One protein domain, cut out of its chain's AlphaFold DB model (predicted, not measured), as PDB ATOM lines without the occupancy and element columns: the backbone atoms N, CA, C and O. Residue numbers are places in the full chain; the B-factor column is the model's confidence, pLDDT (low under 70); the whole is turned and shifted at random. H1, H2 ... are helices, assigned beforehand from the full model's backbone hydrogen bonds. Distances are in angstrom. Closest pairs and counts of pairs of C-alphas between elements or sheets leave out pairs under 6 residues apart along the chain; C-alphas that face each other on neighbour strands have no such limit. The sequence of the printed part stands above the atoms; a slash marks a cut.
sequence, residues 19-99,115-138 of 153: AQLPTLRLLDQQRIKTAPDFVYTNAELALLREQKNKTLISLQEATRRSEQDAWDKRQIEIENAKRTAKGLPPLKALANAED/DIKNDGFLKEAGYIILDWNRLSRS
ATOM      1  N   ALA A  19     249.593 287.945 310.805       86.19
ATOM      2  CA  ALA A  19     250.658 287.649 311.760       86.19
ATOM      3  C   ALA A  19     251.335 288.917 312.322       86.19
ATOM      4  O   ALA A  19     251.769 288.930 313.470       86.19
ATOM      5  N   GLN A  20     251.403 289.997 311.536       87.94
ATOM      6  CA  GLN A  20     252.116 291.228 311.903       87.94
ATOM      7  C   GLN A  20     251.213 292.276 312.577       87.94
ATOM      8  O   GLN A  20     251.709 293.160 313.280       87.94
ATOM      9  N   LEU A  21     249.889 292.166 312.410       91.69
ATOM     10  CA  LEU A  21     248.902 293.115 312.942       91.69
ATOM     11  C   LEU A  21     249.017 293.392 314.454       91.69
ATOM     12  O   LEU A  21     248.937 294.565 314.826       91.69
ATOM     13  N   PRO A  22     249.185 292.391 315.346       94.38
ATOM     14  CA  PRO A  22     249.284 292.653 316.782       94.38
ATOM     15  C   PRO A  22     250.482 293.539 317.137       94.38
ATOM     16  O   PRO A  22     250.346 294.476 317.922       94.38
ATOM     17  N   THR A  23     251.634 293.285 316.513       94.25
ATOM     18  CA  THR A  23     252.863 294.054 316.734       94.25
ATOM     19  C   THR A  23     252.727 295.477 316.207       94.25
ATOM     20  O   THR A  23     253.049 296.420 316.923       94.25
ATOM     21  N   LEU A  24     252.192 295.651 314.992       94.88
ATOM     22  CA  LEU A  24     251.958 296.980 314.415       94.88
ATOM     23  C   LEU A  24     251.018 297.822 315.283       94.88
ATOM     24  O   LEU A  24     251.308 298.985 315.546       94.88
ATOM     25  N   ARG A  25     249.935 297.220 315.791       96.00
ATOM     26  CA  ARG A  25     249.010 297.894 316.716       96.00
ATOM     27  C   ARG A  25     249.694 298.319 318.007       96.00
ATOM     28  O   ARG A  25     249.416 299.402 318.500       96.00
ATOM     29  N   LEU A  26     250.563 297.479 318.568       97.06
ATOM     30  CA  LEU A  26     251.276 297.812 319.799       97.06
ATOM     31  C   LEU A  26     252.233 298.997 319.595       97.06
ATOM     32  O   LEU A  26     252.260 299.896 320.432       97.06
ATOM     33  N   LEU A  27     252.978 299.015 318.486       96.75
ATOM     34  CA  LEU A  27     253.902 300.105 318.153       96.75
ATOM     35  C   LEU A  27     253.168 301.432 317.922       96.75
ATOM     36  O   LEU A  27     253.549 302.450 318.498       96.75
ATOM     37  N   ASP A  28     252.085 301.404 317.144       97.06
ATOM     38  CA  ASP A  28     251.202 302.557 316.934       97.06
ATOM     39  C   ASP A  28     250.635 303.075 318.267       97.06
ATOM     40  O   ASP A  28     250.845 304.231 318.632       97.06
ATOM     41  N   GLN A  29     250.044 302.190 319.077       96.31
ATOM     42  CA  GLN A  29     249.497 302.539 320.393       96.31
ATOM     43  C   GLN A  29     250.528 303.156 321.342       96.31
ATOM     44  O   GLN A  29     250.159 303.943 322.211       96.31
ATOM     45  N   GLN A  30     251.803 302.782 321.240       96.56
ATOM     46  CA  GLN A  30     252.863 303.385 322.045       96.56
ATOM     47  C   GLN A  30     253.166 304.819 321.602       96.56
ATOM     48  O   GLN A  30     253.321 305.677 322.470       96.56
ATOM     49  N   ARG A  31     253.196 305.096 320.293       96.06
ATOM     50  CA  ARG A  31     253.459 306.444 319.760       96.06
ATOM     51  C   ARG A  31     252.302 307.405 319.998       96.06
ATOM     52  O   ARG A  31     252.508 308.485 320.559       96.06
ATOM     53  N   ILE A  32     251.078 306.994 319.659       96.12
ATOM     54  CA  ILE A  32     249.908 307.882 319.732       96.12
ATOM     55  C   ILE A  32     249.560 308.303 321.164       96.12
ATOM     56  O   ILE A  32     248.939 309.343 321.363       96.12
ATOM     57  N   LYS A  33     249.987 307.540 322.183       94.69
ATOM     58  CA  LYS A  33     249.801 307.901 323.603       94.69
ATOM     59  C   LYS A  33     250.477 309.214 323.981       94.69
ATOM     60  O   LYS A  33     250.007 309.888 324.890       94.69
ATOM     61  N   THR A  34     251.584 309.541 323.325       92.81
ATOM     62  CA  THR A  34     252.374 310.747 323.605       92.81
ATOM     63  C   THR A  34     252.303 311.773 322.480       92.81
ATOM     64  O   THR A  34     252.769 312.894 322.658       92.81
ATOM     65  N   ALA A  35     251.737 311.413 321.326       94.94
ATOM     66  CA  ALA A  35     251.618 312.305 320.183       94.94
ATOM     67  C   ALA A  35     250.595 313.429 320.469       94.94
ATOM     68  O   ALA A  35     249.422 313.126 320.713       94.94
ATOM     69  N   PRO A  36     250.987 314.719 320.394       94.81
ATOM     70  CA  PRO A  36     250.102 315.840 320.730       94.81
ATOM     71  C   PRO A  36     248.778 315.855 319.955       94.81
ATOM     72  O   PRO A  36     247.735 316.152 320.532       94.81
ATOM     73  N   ASP A  37     248.802 315.485 318.671       93.56
ATOM     74  CA  ASP A  37     247.615 315.473 317.801       93.56
ATOM     75  C   ASP A  37     246.587 314.407 318.213       93.56
ATOM     76  O   ASP A  37     245.377 314.646 318.189       93.56
ATOM     77  N   PHE A  38     247.052 313.243 318.671       96.00
ATOM     78  CA  PHE A  38     246.177 312.177 319.159       96.00
ATOM     79  C   PHE A  38     245.670 312.462 320.570       96.00
ATOM     80  O   PHE A  38     244.511 312.179 320.870       96.00
ATOM     81  N   VAL A  39     246.500 313.060 321.431       95.75
ATOM     82  CA  VAL A  39     246.068 313.527 322.758       95.75
ATOM     83  C   VAL A  39     244.956 314.571 322.618       95.75
ATOM     84  O   VAL A  39     243.917 314.432 323.263       95.75
ATOM     85  N   TYR A  40     245.131 315.545 321.720       95.44
ATOM     86  CA  TYR A  40     244.112 316.538 321.373       95.44
ATOM     87  C   TYR A  40     242.812 315.879 320.893       95.44
ATOM     88  O   TYR A  40     241.756 316.090 321.487       95.44
ATOM     89  N   THR A  41     242.895 315.012 319.879       94.81
ATOM     90  CA  THR A  41     241.706 314.390 319.272       94.81
ATOM     91  C   THR A  41     240.950 313.514 320.275       94.81
ATOM     92  O   THR A  41     239.721 313.484 320.295       94.81
ATOM     93  N   ASN A  42     241.668 312.809 321.153       96.00
ATOM     94  CA  ASN A  42     241.052 312.009 322.211       96.00
ATOM     95  C   ASN A  42     240.325 312.878 323.247       96.00
ATOM     96  O   ASN A  42     239.242 312.497 323.697       96.00
ATOM     97  N   ALA A  43     240.896 314.028 323.616       96.19
ATOM     98  CA  ALA A  43     240.262 314.975 324.528       96.19
ATOM     99  C   ALA A  43     239.008 315.606 323.902       96.19
ATOM    100  O   ALA A  43     237.956 315.642 324.540       96.19
ATOM    101  N   GLU A  44     239.082 316.012 322.633       95.12
ATOM    102  CA  GLU A  44     237.936 316.524 321.877       95.12
ATOM    103  C   GLU A  44     236.823 315.472 321.764       95.12
ATOM    104  O   GLU A  44     235.652 315.749 322.025       95.12
ATOM    105  N   LEU A  45     237.180 314.223 321.465       96.31
ATOM    106  CA  LEU A  45     236.223 313.127 321.385       96.31
ATOM    107  C   LEU A  45     235.563 312.827 322.738       96.31
ATOM    108  O   LEU A  45     234.371 312.516 322.782       96.31
ATOM    109  N   ALA A  46     236.308 312.898 323.843       96.62
ATOM    110  CA  ALA A  46     235.744 312.766 325.187       96.62
ATOM    111  C   ALA A  46     234.737 313.889 325.470       96.62
ATOM    112  O   ALA A  46     233.611 313.622 325.887       96.62
ATOM    113  N   LEU A  47     235.109 315.122 325.134       95.81
ATOM    114  CA  LEU A  47     234.284 316.306 325.304       95.81
ATOM    115  C   LEU A  47     232.984 316.231 324.457       95.81
ATOM    116  O   LEU A  47     231.889 316.500 324.960       95.81
ATOM    117  N   LEU A  48     233.066 315.761 323.209       95.50
ATOM    118  CA  LEU A  48     231.904 315.502 322.344       95.50
ATOM    119  C   LEU A  48     231.002 314.383 322.880       95.50
ATOM    120  O   LEU A  48     229.777 314.467 322.766       95.50
ATOM    121  N   ARG A  49     231.573 313.323 323.462       95.69
ATOM    122  CA  ARG A  49     230.788 312.251 324.101       95.69
ATOM    123  C   ARG A  49     230.019 312.775 325.307       95.69
ATOM    124  O   ARG A  49     228.842 312.455 325.445       95.69
ATOM    125  N   GLU A  50     230.648 313.601 326.143       93.88
ATOM    126  CA  GLU A  50     229.974 314.252 327.270       93.88
ATOM    127  C   GLU A  50     228.779 315.086 326.804       93.88
ATOM    128  O   GLU A  50     227.700 314.985 327.386       93.88
ATOM    129  N   GLN A  51     228.935 315.857 325.724       92.38
ATOM    130  CA  GLN A  51     227.825 316.606 325.136       92.38
ATOM    131  C   GLN A  51     226.719 315.712 324.588       92.38
ATOM    132  O   GLN A  51     225.553 315.948 324.887       92.38
ATOM    133  N   LYS A  52     227.064 314.677 323.817       93.31
ATOM    134  CA  LYS A  52     226.077 313.748 323.243       93.31
ATOM    135  C   LYS A  52     225.266 313.013 324.310       93.31
ATOM    136  O   LYS A  52     224.116 312.668 324.060       93.31
ATOM    137  N   ASN A  53     225.846 312.787 325.487       94.06
ATOM    138  CA  ASN A  53     225.156 312.157 326.610       94.06
ATOM    139  C   ASN A  53     224.141 313.090 327.296       94.06
ATOM    140  O   ASN A  53     223.309 312.611 328.067       94.06
ATOM    141  N   LYS A  54     224.169 314.405 327.030       90.94
ATOM    142  CA  LYS A  54     223.154 315.339 327.528       90.94
ATOM    143  C   LYS A  54     221.882 315.208 326.690       90.94
ATOM    144  O   LYS A  54     221.827 315.640 325.545       90.94
ATOM    145  N   THR A  55     220.842 314.633 327.284       93.50
ATOM    146  CA  THR A  55     219.528 314.438 326.641       93.50
ATOM    147  C   THR A  55     218.497 315.501 327.021       93.50
ATOM    148  O   THR A  55     217.411 315.539 326.449       93.50
ATOM    149  N   LEU A  56     218.826 316.361 327.985       92.25
ATOM    150  CA  LEU A  56     217.961 317.417 328.499       92.25
ATOM    151  C   LEU A  56     218.615 318.774 328.258       92.25
ATOM    152  O   LEU A  56     219.832 318.912 328.388       92.25
ATOM    153  N   ILE A  57     217.793 319.773 327.946       90.62
ATOM    154  CA  ILE A  57     218.235 321.152 327.740       90.62
ATOM    155  C   ILE A  57     217.560 322.071 328.756       90.62
ATOM    156  O   ILE A  57     216.346 322.003 328.956       90.62
ATOM    157  N   SER A  58     218.346 322.924 329.415       92.19
ATOM    158  CA  SER A  58     217.799 323.938 330.315       92.19
ATOM    159  C   SER A  58     217.123 325.051 329.515       92.19
ATOM    160  O   SER A  58     217.657 325.531 328.512       92.19
ATOM    161  N   LEU A  59     215.957 325.493 329.986       93.69
ATOM    162  CA  LEU A  59     215.261 326.670 329.456       93.69
ATOM    163  C   LEU A  59     215.698 327.969 330.149       93.69
ATOM    164  O   LEU A  59     215.337 329.055 329.703       93.69
ATOM    165  N   GLN A  60     216.470 327.876 331.234       97.12
ATOM    166  CA  GLN A  60     216.938 329.046 331.964       97.12
ATOM    167  C   GLN A  60     218.154 329.663 331.267       97.12
ATOM    168  O   GLN A  60     219.190 329.020 331.094       97.12
ATOM    169  N   GLU A  61     218.041 330.942 330.911       95.44
ATOM    170  CA  GLU A  61     219.081 331.660 330.171       95.44
ATOM    171  C   GLU A  61     220.420 331.697 330.918       95.44
ATOM    172  O   GLU A  61     221.457 331.396 330.333       95.44
ATOM    173  N   ALA A  62     220.402 332.013 332.218       95.75
ATOM    174  CA  ALA A  62     221.617 332.077 333.031       95.75
ATOM    175  C   ALA A  62     222.370 330.734 333.055       95.75
ATOM    176  O   ALA A  62     223.591 330.706 332.912       95.75
ATOM    177  N   THR A  63     221.639 329.619 333.168       94.31
ATOM    178  CA  THR A  63     222.214 328.267 333.111       94.31
ATOM    179  C   THR A  63     222.836 328.001 331.747       94.31
ATOM    180  O   THR A  63     223.981 327.574 331.675       94.31
ATOM    181  N   ARG A  64     222.123 328.316 330.659       95.00
ATOM    182  CA  ARG A  64     222.639 328.124 329.298       95.00
ATOM    183  C   ARG A  64     223.913 328.922 329.027       95.00
ATOM    184  O   ARG A  64     224.828 328.396 328.405       95.00
ATOM    185  N   ARG A  65     223.979 330.177 329.487       95.06
ATOM    186  CA  ARG A  65     225.183 331.017 329.350       95.06
ATOM    187  C   ARG A  65     226.367 330.397 330.089       95.06
ATOM    188  O   ARG A  65     227.415 330.204 329.494       95.06
ATOM    189  N   SER A  66     226.159 329.972 331.335       95.12
ATOM    190  CA  SER A  66     227.179 329.260 332.112       95.12
ATOM    191  C   SER A  66     227.652 327.963 331.443       95.12
ATOM    192  O   SER A  66     228.838 327.645 331.506       95.12
ATOM    193  N   GLU A  67     226.743 327.192 330.843       93.12
ATOM    194  CA  GLU A  67     227.085 325.958 330.131       93.12
ATOM    195  C   GLU A  67     227.924 326.238 328.884       93.12
ATOM    196  O   GLU A  67     228.871 325.497 328.618       93.12
ATOM    197  N   GLN A  68     227.592 327.303 328.153       92.75
ATOM    198  CA  GLN A  68     228.351 327.761 326.995       92.75
ATOM    199  C   GLN A  68     229.751 328.240 327.400       92.75
ATOM    200  O   GLN A  68     230.733 327.748 326.858       92.75
ATOM    201  N   ASP A  69     229.866 329.090 328.423       93.94
ATOM    202  CA  ASP A  69     231.165 329.581 328.901       93.94
ATOM    203  C   ASP A  69     232.071 328.432 329.378       93.94
ATOM    204  O   ASP A  69     233.275 328.405 329.114       93.94
ATOM    205  N   ALA A  70     231.497 327.444 330.077       93.81
ATOM    206  CA  ALA A  70     232.229 326.260 330.520       93.81
ATOM    207  C   ALA A  70     232.679 325.380 329.344       93.81
ATOM    208  O   ALA A  70     233.750 324.775 329.402       93.81
ATOM    209  N   TRP A  71     231.863 325.297 328.294       92.88
ATOM    210  CA  TRP A  71     232.189 324.574 327.074       92.88
ATOM    211  C   TRP A  71     233.334 325.241 326.307       92.88
ATOM    212  O   TRP A  71     234.349 324.591 326.046       92.88
ATOM    213  N   ASP A  72     233.208 326.539 326.037       92.50
ATOM    214  CA  ASP A  72     234.197 327.323 325.296       92.50
ATOM    215  C   ASP A  72     235.549 327.300 326.019       92.50
ATOM    216  O   ASP A  72     236.601 327.088 325.409       92.50
ATOM    217  N   LYS A  73     235.532 327.413 327.355       94.00
ATOM    218  CA  LYS A  73     236.738 327.300 328.181       94.00
ATOM    219  C   LYS A  73     237.434 325.947 328.009       94.00
ATOM    220  O   LYS A  73     238.645 325.918 327.805       94.00
ATOM    221  N   ARG A  74     236.689 324.837 328.058       95.19
ATOM    222  CA  ARG A  74     237.258 323.489 327.876       95.19
ATOM    223  C   ARG A  74     237.848 323.301 326.482       95.19
ATOM    224  O   ARG A  74     238.913 322.708 326.356       95.19
ATOM    225  N   GLN A  75     237.187 323.811 325.446       93.81
ATOM    226  CA  GLN A  75     237.721 323.757 324.085       93.81
ATOM    227  C   GLN A  75     239.046 324.526 323.967       93.81
ATOM    228  O   GLN A  75     240.011 323.996 323.420       93.81
ATOM    229  N   ILE A  76     239.134 325.735 324.538       94.38
ATOM    230  CA  ILE A  76     240.376 326.531 324.538       94.38
ATOM    231  C   ILE A  76     241.488 325.824 325.312       94.38
ATOM    232  O   ILE A  76     242.639 325.835 324.884       94.38
ATOM    233  N   GLU A  77     241.170 325.206 326.450       94.88
ATOM    234  CA  GLU A  77     242.136 324.436 327.240       94.88
ATOM    235  C   GLU A  77     242.722 323.264 326.437       94.88
ATOM    236  O   GLU A  77     243.937 323.063 326.451       94.88
ATOM    237  N   ILE A  78     241.880 322.535 325.695       95.19
ATOM    238  CA  ILE A  78     242.303 321.420 324.834       95.19
ATOM    239  C   ILE A  78     243.193 321.915 323.682       95.19
ATOM    240  O   ILE A  78     244.265 321.348 323.453       95.19
ATOM    241  N   GLU A  79     242.809 322.994 322.995       93.62
ATOM    242  CA  GLU A  79     243.618 323.566 321.908       93.62
ATOM    243  C   GLU A  79     244.958 324.107 322.431       93.62
ATOM    244  O   GLU A  79     246.020 323.831 321.874       93.62
ATOM    245  N   ASN A  80     244.957 324.801 323.570       94.69
ATOM    246  CA  ASN A  80     246.189 325.303 324.177       94.69
ATOM    247  C   ASN A  80     247.111 324.179 324.659       94.69
ATOM    248  O   ASN A  80     248.333 324.314 324.558       94.69
ATOM    249  N   ALA A  81     246.572 323.052 325.129       94.06
ATOM    250  CA  ALA A  81     247.372 321.870 325.446       94.06
ATOM    251  C   ALA A  81     248.092 321.318 324.201       94.06
ATOM    252  O   ALA A  81     249.279 320.996 324.266       94.06
ATOM    253  N   LYS A  82     247.420 321.282 323.043       94.12
ATOM    254  CA  LYS A  82     248.045 320.904 321.764       94.12
ATOM    255  C   LYS A  82     249.115 321.908 321.341       94.12
ATOM    256  O   LYS A  82     250.231 321.510 321.004       94.12
ATOM    257  N   ARG A  83     248.795 323.207 321.369       92.94
ATOM    258  CA  ARG A  83     249.708 324.280 320.948       92.94
ATOM    259  C   ARG A  83     250.966 324.318 321.805       92.94
ATOM    260  O   ARG A  83     252.062 324.314 321.259       92.94
ATOM    261  N   THR A  84     250.826 324.241 323.126       93.31
ATOM    262  CA  THR A  84     251.971 324.193 324.051       93.31
ATOM    263  C   THR A  84     252.846 322.960 323.827       93.31
ATOM    264  O   THR A  84     254.067 323.090 323.781       93.31
ATOM    265  N   ALA A  85     252.253 321.785 323.586       91.88
ATOM    266  CA  ALA A  85     252.998 320.570 323.255       91.88
ATOM    267  C   ALA A  85     253.739 320.658 321.903       91.88
ATOM    268  O   ALA A  85     254.762 320.001 321.721       91.88
ATOM    269  N   LYS A  86     253.256 321.493 320.974       90.12
ATOM    270  CA  LYS A  86     253.920 321.826 319.702       90.12
ATOM    271  C   LYS A  86     254.859 323.042 319.786       90.12
ATOM    272  O   LYS A  86     255.462 323.401 318.781       90.12
ATOM    273  N   GLY A  87     254.998 323.678 320.953       90.62
ATOM    274  CA  GLY A  87     255.813 324.888 321.131       90.62
ATOM    275  C   GLY A  87     255.206 326.166 320.537       90.62
ATOM    276  O   GLY A  87     255.906 327.163 320.377       90.62
ATOM    277  N   LEU A  88     253.914 326.148 320.208       89.19
ATOM    278  CA  LEU A  88     253.162 327.288 319.688       89.19
ATOM    279  C   LEU A  88     252.603 328.152 320.832       89.19
ATOM    280  O   LEU A  88     252.314 327.637 321.919       89.19
ATOM    281  N   PRO A  89     252.402 329.464 320.607       89.44
ATOM    282  CA  PRO A  89     251.836 330.348 321.618       89.44
ATOM    283  C   PRO A  89     250.372 329.984 321.920       89.44
ATOM    284  O   PRO A  89     249.628 329.644 320.993       89.44
ATOM    285  N   PRO A  90     249.930 330.074 323.190       90.81
ATOM    286  CA  PRO A  90     248.547 329.808 323.560       90.81
ATOM    287  C   PRO A  90     247.605 330.896 323.029       90.81
ATOM    288  O   PRO A  90     247.950 332.078 322.958       90.81
ATOM    289  N   LEU A  91     246.386 330.490 322.703       88.12
ATOM    290  CA  LEU A  91     245.313 331.343 322.220       88.12
ATOM    291  C   LEU A  91     244.451 331.847 323.379       88.12
ATOM    292  O   LEU A  91     244.211 331.150 324.367       88.12
ATOM    293  N   LYS A  92     243.956 333.078 323.223       84.38
ATOM    294  CA  LYS A  92     242.997 333.700 324.149       84.38
ATOM    295  C   LYS A  92     241.543 333.346 323.825       84.38
ATOM    296  O   LYS A  92     240.712 333.386 324.722       84.38
ATOM    297  N   ALA A  93     241.247 333.032 322.564       81.88
ATOM    298  CA  ALA A  93     239.922 332.682 322.064       81.88
ATOM    299  C   ALA A  93     240.042 331.685 320.902       81.88
ATOM    300  O   ALA A  93     241.025 331.739 320.161       81.88
ATOM    301  N   LEU A  94     239.040 330.816 320.727       75.19
ATOM    302  CA  LEU A  94     239.016 329.810 319.652       75.19
ATOM    303  C   LEU A  94     238.968 330.423 318.253       75.19
ATOM    304  O   LEU A  94     239.584 329.881 317.349       75.19
ATOM    305  N   ALA A  95     238.302 331.569 318.082       72.06
ATOM    306  CA  ALA A  95     238.235 332.264 316.792       72.06
ATOM    307  C   ALA A  95     239.630 332.609 316.234       72.06
ATOM    308  O   ALA A  95     239.840 332.609 315.028       72.06
ATOM    309  N   ASN A  96     240.616 332.815 317.114       66.19
ATOM    310  CA  ASN A  96     241.997 333.067 316.707       66.19
ATOM    311  C   ASN A  96     242.703 331.795 316.194       66.19
ATOM    312  O   ASN A  96     243.742 331.904 315.554       66.19
ATOM    313  N   ALA A  97     242.187 330.599 316.507       60.97
ATOM    314  CA  ALA A  97     242.681 329.335 315.956       60.97
ATOM    315  C   ALA A  97     242.252 329.175 314.496       60.97
ATOM    316  O   ALA A  97     243.028 328.680 313.684       60.97
ATOM    317  N   GLU A  98     241.024 329.601 314.183       56.16
ATOM    318  CA  GLU A  98     240.514 329.601 312.819       56.16
ATOM    319  C   GLU A  98     241.321 330.576 311.973       56.16
ATOM    320  O   GLU A  98     241.854 330.113 310.989       56.16
ATOM    321  N   ASP A  99     241.572 331.821 312.395       55.94
ATOM    322  CA  ASP A  99     242.430 332.755 311.632       55.94
ATOM    323  C   ASP A  99     243.868 332.233 311.395       55.94
ATOM    324  O   ASP A  99     244.430 332.437 310.318       55.94
ATOM    325  N   ASP A 115     250.637 322.016 305.914       80.31
ATOM    326  CA  ASP A 115     249.501 321.215 306.392       80.31
ATOM    327  C   ASP A 115     249.834 319.723 306.369       80.31
ATOM    328  O   ASP A 115     249.657 319.020 307.365       80.31
ATOM    329  N   ILE A 116     250.424 319.252 305.267       82.81
ATOM    330  CA  ILE A 116     250.890 317.866 305.114       82.81
ATOM    331  C   ILE A 116     251.921 317.524 306.196       82.81
ATOM    332  O   ILE A 116     251.872 316.454 306.808       82.81
ATOM    333  N   LYS A 117     252.863 318.436 306.460       83.38
ATOM    334  CA  LYS A 117     253.868 318.265 307.515       83.38
ATOM    335  C   LYS A 117     253.292 318.373 308.914       83.38
ATOM    336  O   LYS A 117     253.977 317.947 309.838       83.38
ATOM    337  N   ASN A 118     252.102 318.925 309.115       85.12
ATOM    338  CA  ASN A 118     251.495 319.085 310.434       85.12
ATOM    339  C   ASN A 118     250.352 318.104 310.717       85.12
ATOM    340  O   ASN A 118     249.935 318.011 311.874       85.12
ATOM    341  N   ASP A 119     249.938 317.307 309.729       89.44
ATOM    342  CA  ASP A 119     248.960 316.231 309.882       89.44
ATOM    343  C   ASP A 119     249.527 315.054 310.705       89.44
ATOM    344  O   ASP A 119     250.389 314.284 310.267       89.44
ATOM    345  N   GLY A 120     249.024 314.914 311.935       92.00
ATOM    346  CA  GLY A 120     249.395 313.832 312.844       92.00
ATOM    347  C   GLY A 120     248.969 312.441 312.360       92.00
ATOM    348  O   GLY A 120     249.709 311.478 312.567       92.00
ATOM    349  N   PHE A 121     247.826 312.315 311.681       93.31
ATOM    350  CA  PHE A 121     247.346 311.030 311.166       93.31
ATOM    351  C   PHE A 121     248.193 310.560 309.989       93.31
ATOM    352  O   PHE A 121     248.575 309.389 309.937       93.31
ATOM    353  N   LEU A 122     248.534 311.471 309.076       94.44
ATOM    354  CA  LEU A 122     249.403 311.157 307.946       94.44
ATOM    355  C   LEU A 122     250.802 310.727 308.412       94.44
ATOM    356  O   LEU A 122     251.360 309.756 307.892       94.44
ATOM    357  N   LYS A 123     251.350 311.392 309.438       94.00
ATOM    358  CA  LYS A 123     252.619 310.993 310.067       94.00
ATOM    359  C   LYS A 123     252.570 309.583 310.645       94.00
ATOM    360  O   LYS A 123     253.454 308.782 310.343       94.00
ATOM    361  N   GLU A 124     251.552 309.259 311.443       95.94
ATOM    362  CA  GLU A 124     251.441 307.919 312.032       95.94
ATOM    363  C   GLU A 124     251.187 306.841 310.980       95.94
ATOM    364  O   GLU A 124     251.789 305.771 311.052       95.94
ATOM    365  N   ALA A 125     250.405 307.130 309.935       95.94
ATOM    366  CA  ALA A 125     250.266 306.227 308.793       95.94
ATOM    367  C   ALA A 125     251.631 305.923 308.145       95.94
ATOM    368  O   ALA A 125     251.947 304.761 307.868       95.94
ATOM    369  N   GLY A 126     252.480 306.941 307.976       95.75
ATOM    370  CA  GLY A 126     253.861 306.778 307.522       95.75
ATOM    371  C   GLY A 126     254.703 305.901 308.457       95.75
ATOM    372  O   GLY A 126     255.410 305.001 307.990       95.75
ATOM    373  N   TYR A 127     254.602 306.098 309.774       96.06
ATOM    374  CA  TYR A 127     255.305 305.263 310.753       96.06
ATOM    375  C   TYR A 127     254.825 303.809 310.754       96.06
ATOM    376  O   TYR A 127     255.656 302.905 310.811       96.06
ATOM    377  N   ILE A 128     253.520 303.559 310.613       96.00
ATOM    378  CA  ILE A 128     252.962 302.204 310.502       96.00
ATOM    379  C   ILE A 128     253.539 301.482 309.276       96.00
ATOM    380  O   ILE A 128     253.944 300.323 309.376       96.00
ATOM    381  N   ILE A 129     253.633 302.161 308.128       94.50
ATOM    382  CA  ILE A 129     254.219 301.590 306.904       94.50
ATOM    383  C   ILE A 129     255.715 301.308 307.089       94.50
ATOM    384  O   ILE A 129     256.221 300.278 306.632       94.50
ATOM    385  N   LEU A 130     256.447 302.205 307.753       95.62
ATOM    386  CA  LEU A 130     257.866 302.006 308.039       95.62
ATOM    387  C   LEU A 130     258.093 300.808 308.968       95.62
ATOM    388  O   LEU A 130     258.980 299.991 308.714       95.62
ATOM    389  N   ASP A 131     257.284 300.676 310.015       94.75
ATOM    390  CA  ASP A 131     257.342 299.543 310.936       94.75
ATOM    391  C   ASP A 131     257.000 298.236 310.234       94.75
ATOM    392  O   ASP A 131     257.705 297.242 310.403       94.75
ATOM    393  N   TRP A 132     255.984 298.245 309.371       92.62
ATOM    394  CA  TRP A 132     255.651 297.089 308.549       92.62
ATOM    395  C   TRP A 132     256.824 296.662 307.661       92.62
ATOM    396  O   TRP A 132     257.187 295.488 307.653       92.62
ATOM    397  N   ASN A 133     257.489 297.606 306.986       91.12
ATOM    398  CA  ASN A 133     258.676 297.316 306.175       91.12
ATOM    399  C   ASN A 133     259.853 296.765 306.998       91.12
ATOM    400  O   ASN A 133     260.637 295.951 306.508       91.12
ATOM    401  N   ARG A 134     260.011 297.205 308.249       91.50
ATOM    402  CA  ARG A 134     261.035 296.667 309.159       91.50
ATOM    403  C   ARG A 134     260.709 295.232 309.570       91.50
ATOM    404  O   ARG A 134     261.603 294.390 309.554       91.50
ATOM    405  N   LEU A 135     259.443 294.955 309.887       89.44
ATOM    406  CA  LEU A 135     258.956 293.619 310.243       89.44
ATOM    407  C   LEU A 135     258.975 292.645 309.057       89.44
ATOM    408  O   LEU A 135     259.225 291.458 309.245       89.44
ATOM    409  N   SER A 136     258.730 293.120 307.834       84.44
ATOM    410  CA  SER A 136     258.760 292.275 306.637       84.44
ATOM    411  C   SER A 136     260.181 291.874 306.238       84.44
ATOM    412  O   SER A 136     260.389 290.746 305.807       84.44
ATOM    413  N   ARG A 137     261.173 292.754 306.436       81.06
ATOM    414  CA  ARG A 137     262.594 292.448 306.187       81.06
ATOM    415  C   ARG A 137     263.209 291.507 307.223       81.06
ATOM    416  O   ARG A 137     264.186 290.836 306.906       81.06
ATOM    417  N   SER A 138     262.690 291.489 308.451       70.81
ATOM    418  CA  SER A 138     263.163 290.589 309.511       70.81
ATOM    419  C   SER A 138     262.463 289.228 309.513       70.81
ATOM    420  O   SER A 138     262.945 288.302 310.166       70.81
TER     421      SER A 138
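What this domain is: This is residues 19 to 99 and 115 to 138 of the 153 residues of the protein "Carboxyl-terminal processing protease" of mine drainage metagenome (UniProt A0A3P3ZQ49). Two pairs of helices make the two arms of a wide V: a helical hairpin of H2 and the longest helix, H3, forms one arm, and H1 and H6, running opposite ways, form the other. The arms meet at a corner where H1 passes through a tight link into H2 and the first end of H6 comes to the first end of H2; the short helices H4 and H5 make few contacts, and the loop end of the hairpin, residues 52 to 57 and 59 to 66, sticks out. The printed part has 105 residues with six named helices, H1 to H6 in chain order, and no named strand: the class is all helix. It is loose, with a radius of gyration of the C-alphas of 18.7 A, and flat, spanning 64 by 33 by 18 A.

How they stand to each other: H3, residues 61 to 85, touches H2, residues 36 to 52, at a shallow tilt of 15 degrees, opposite ways. H3 touches H2 with residues 75 to 85 alone; the closest C-alphas of the two, those of Pro 36 and Lys 82, are 5.6 A apart. H4, residues 95 to 99, and H3 are near each other, with 5 pairs of C-alphas within 10 A. H1, residues 21 to 32, and H2 are close but not clearly touching, about perpendicular at 89 degrees, with the C-alphas of Ile 32 and Phe 38 closest at 5.7 A. H6, residues 120 to 138, touches H1 with residues 124 to 132 alone, at a steep tilt of 40 degrees, opposite ways; the closest C-alphas, of Leu 24 and Ile 128, are 6.6 A apart. H2 and H6 only just touch, with 3 pairs of C-alphas within 8 A, and only at their ends; the closest C-alphas, of Asp 37 and Gly 120, are 5.5 A apart. H5, residues 115 to 118, and H6 are close but not clearly touching. H3 is apart from H1 and from H6. In H1, H2, H3, H4 and H6 every O i to N i+4 pair is within hydrogen-bond range; H5 is too short for such a pair.

Where its parts are: H3 is 36.3 A long, from C-alpha 61 at (219.081, 331.660, 330.171) to C-alpha 85. H2 measures 24.2 A, H6 27.2 A and H1 16.3 A. H1 begins at C-alpha 21, (248.902, 293.115, 312.942), and H6 ends at C-alpha 138, (263.163, 290.589, 309.511). H4 and H5 have five and four residues.

The domain as a whole: The two C-alphas farthest apart, of Gln 60 and Ser 138, are 64.2 A apart. Residues 100 to 114 are not printed, and C-alphas 99 and 115 are 14.5 A apart across this cut. Of the links that are printed whole, none is long. The mean pLDDT of the printed part is 91.1; residues 96 to 99 are under 70.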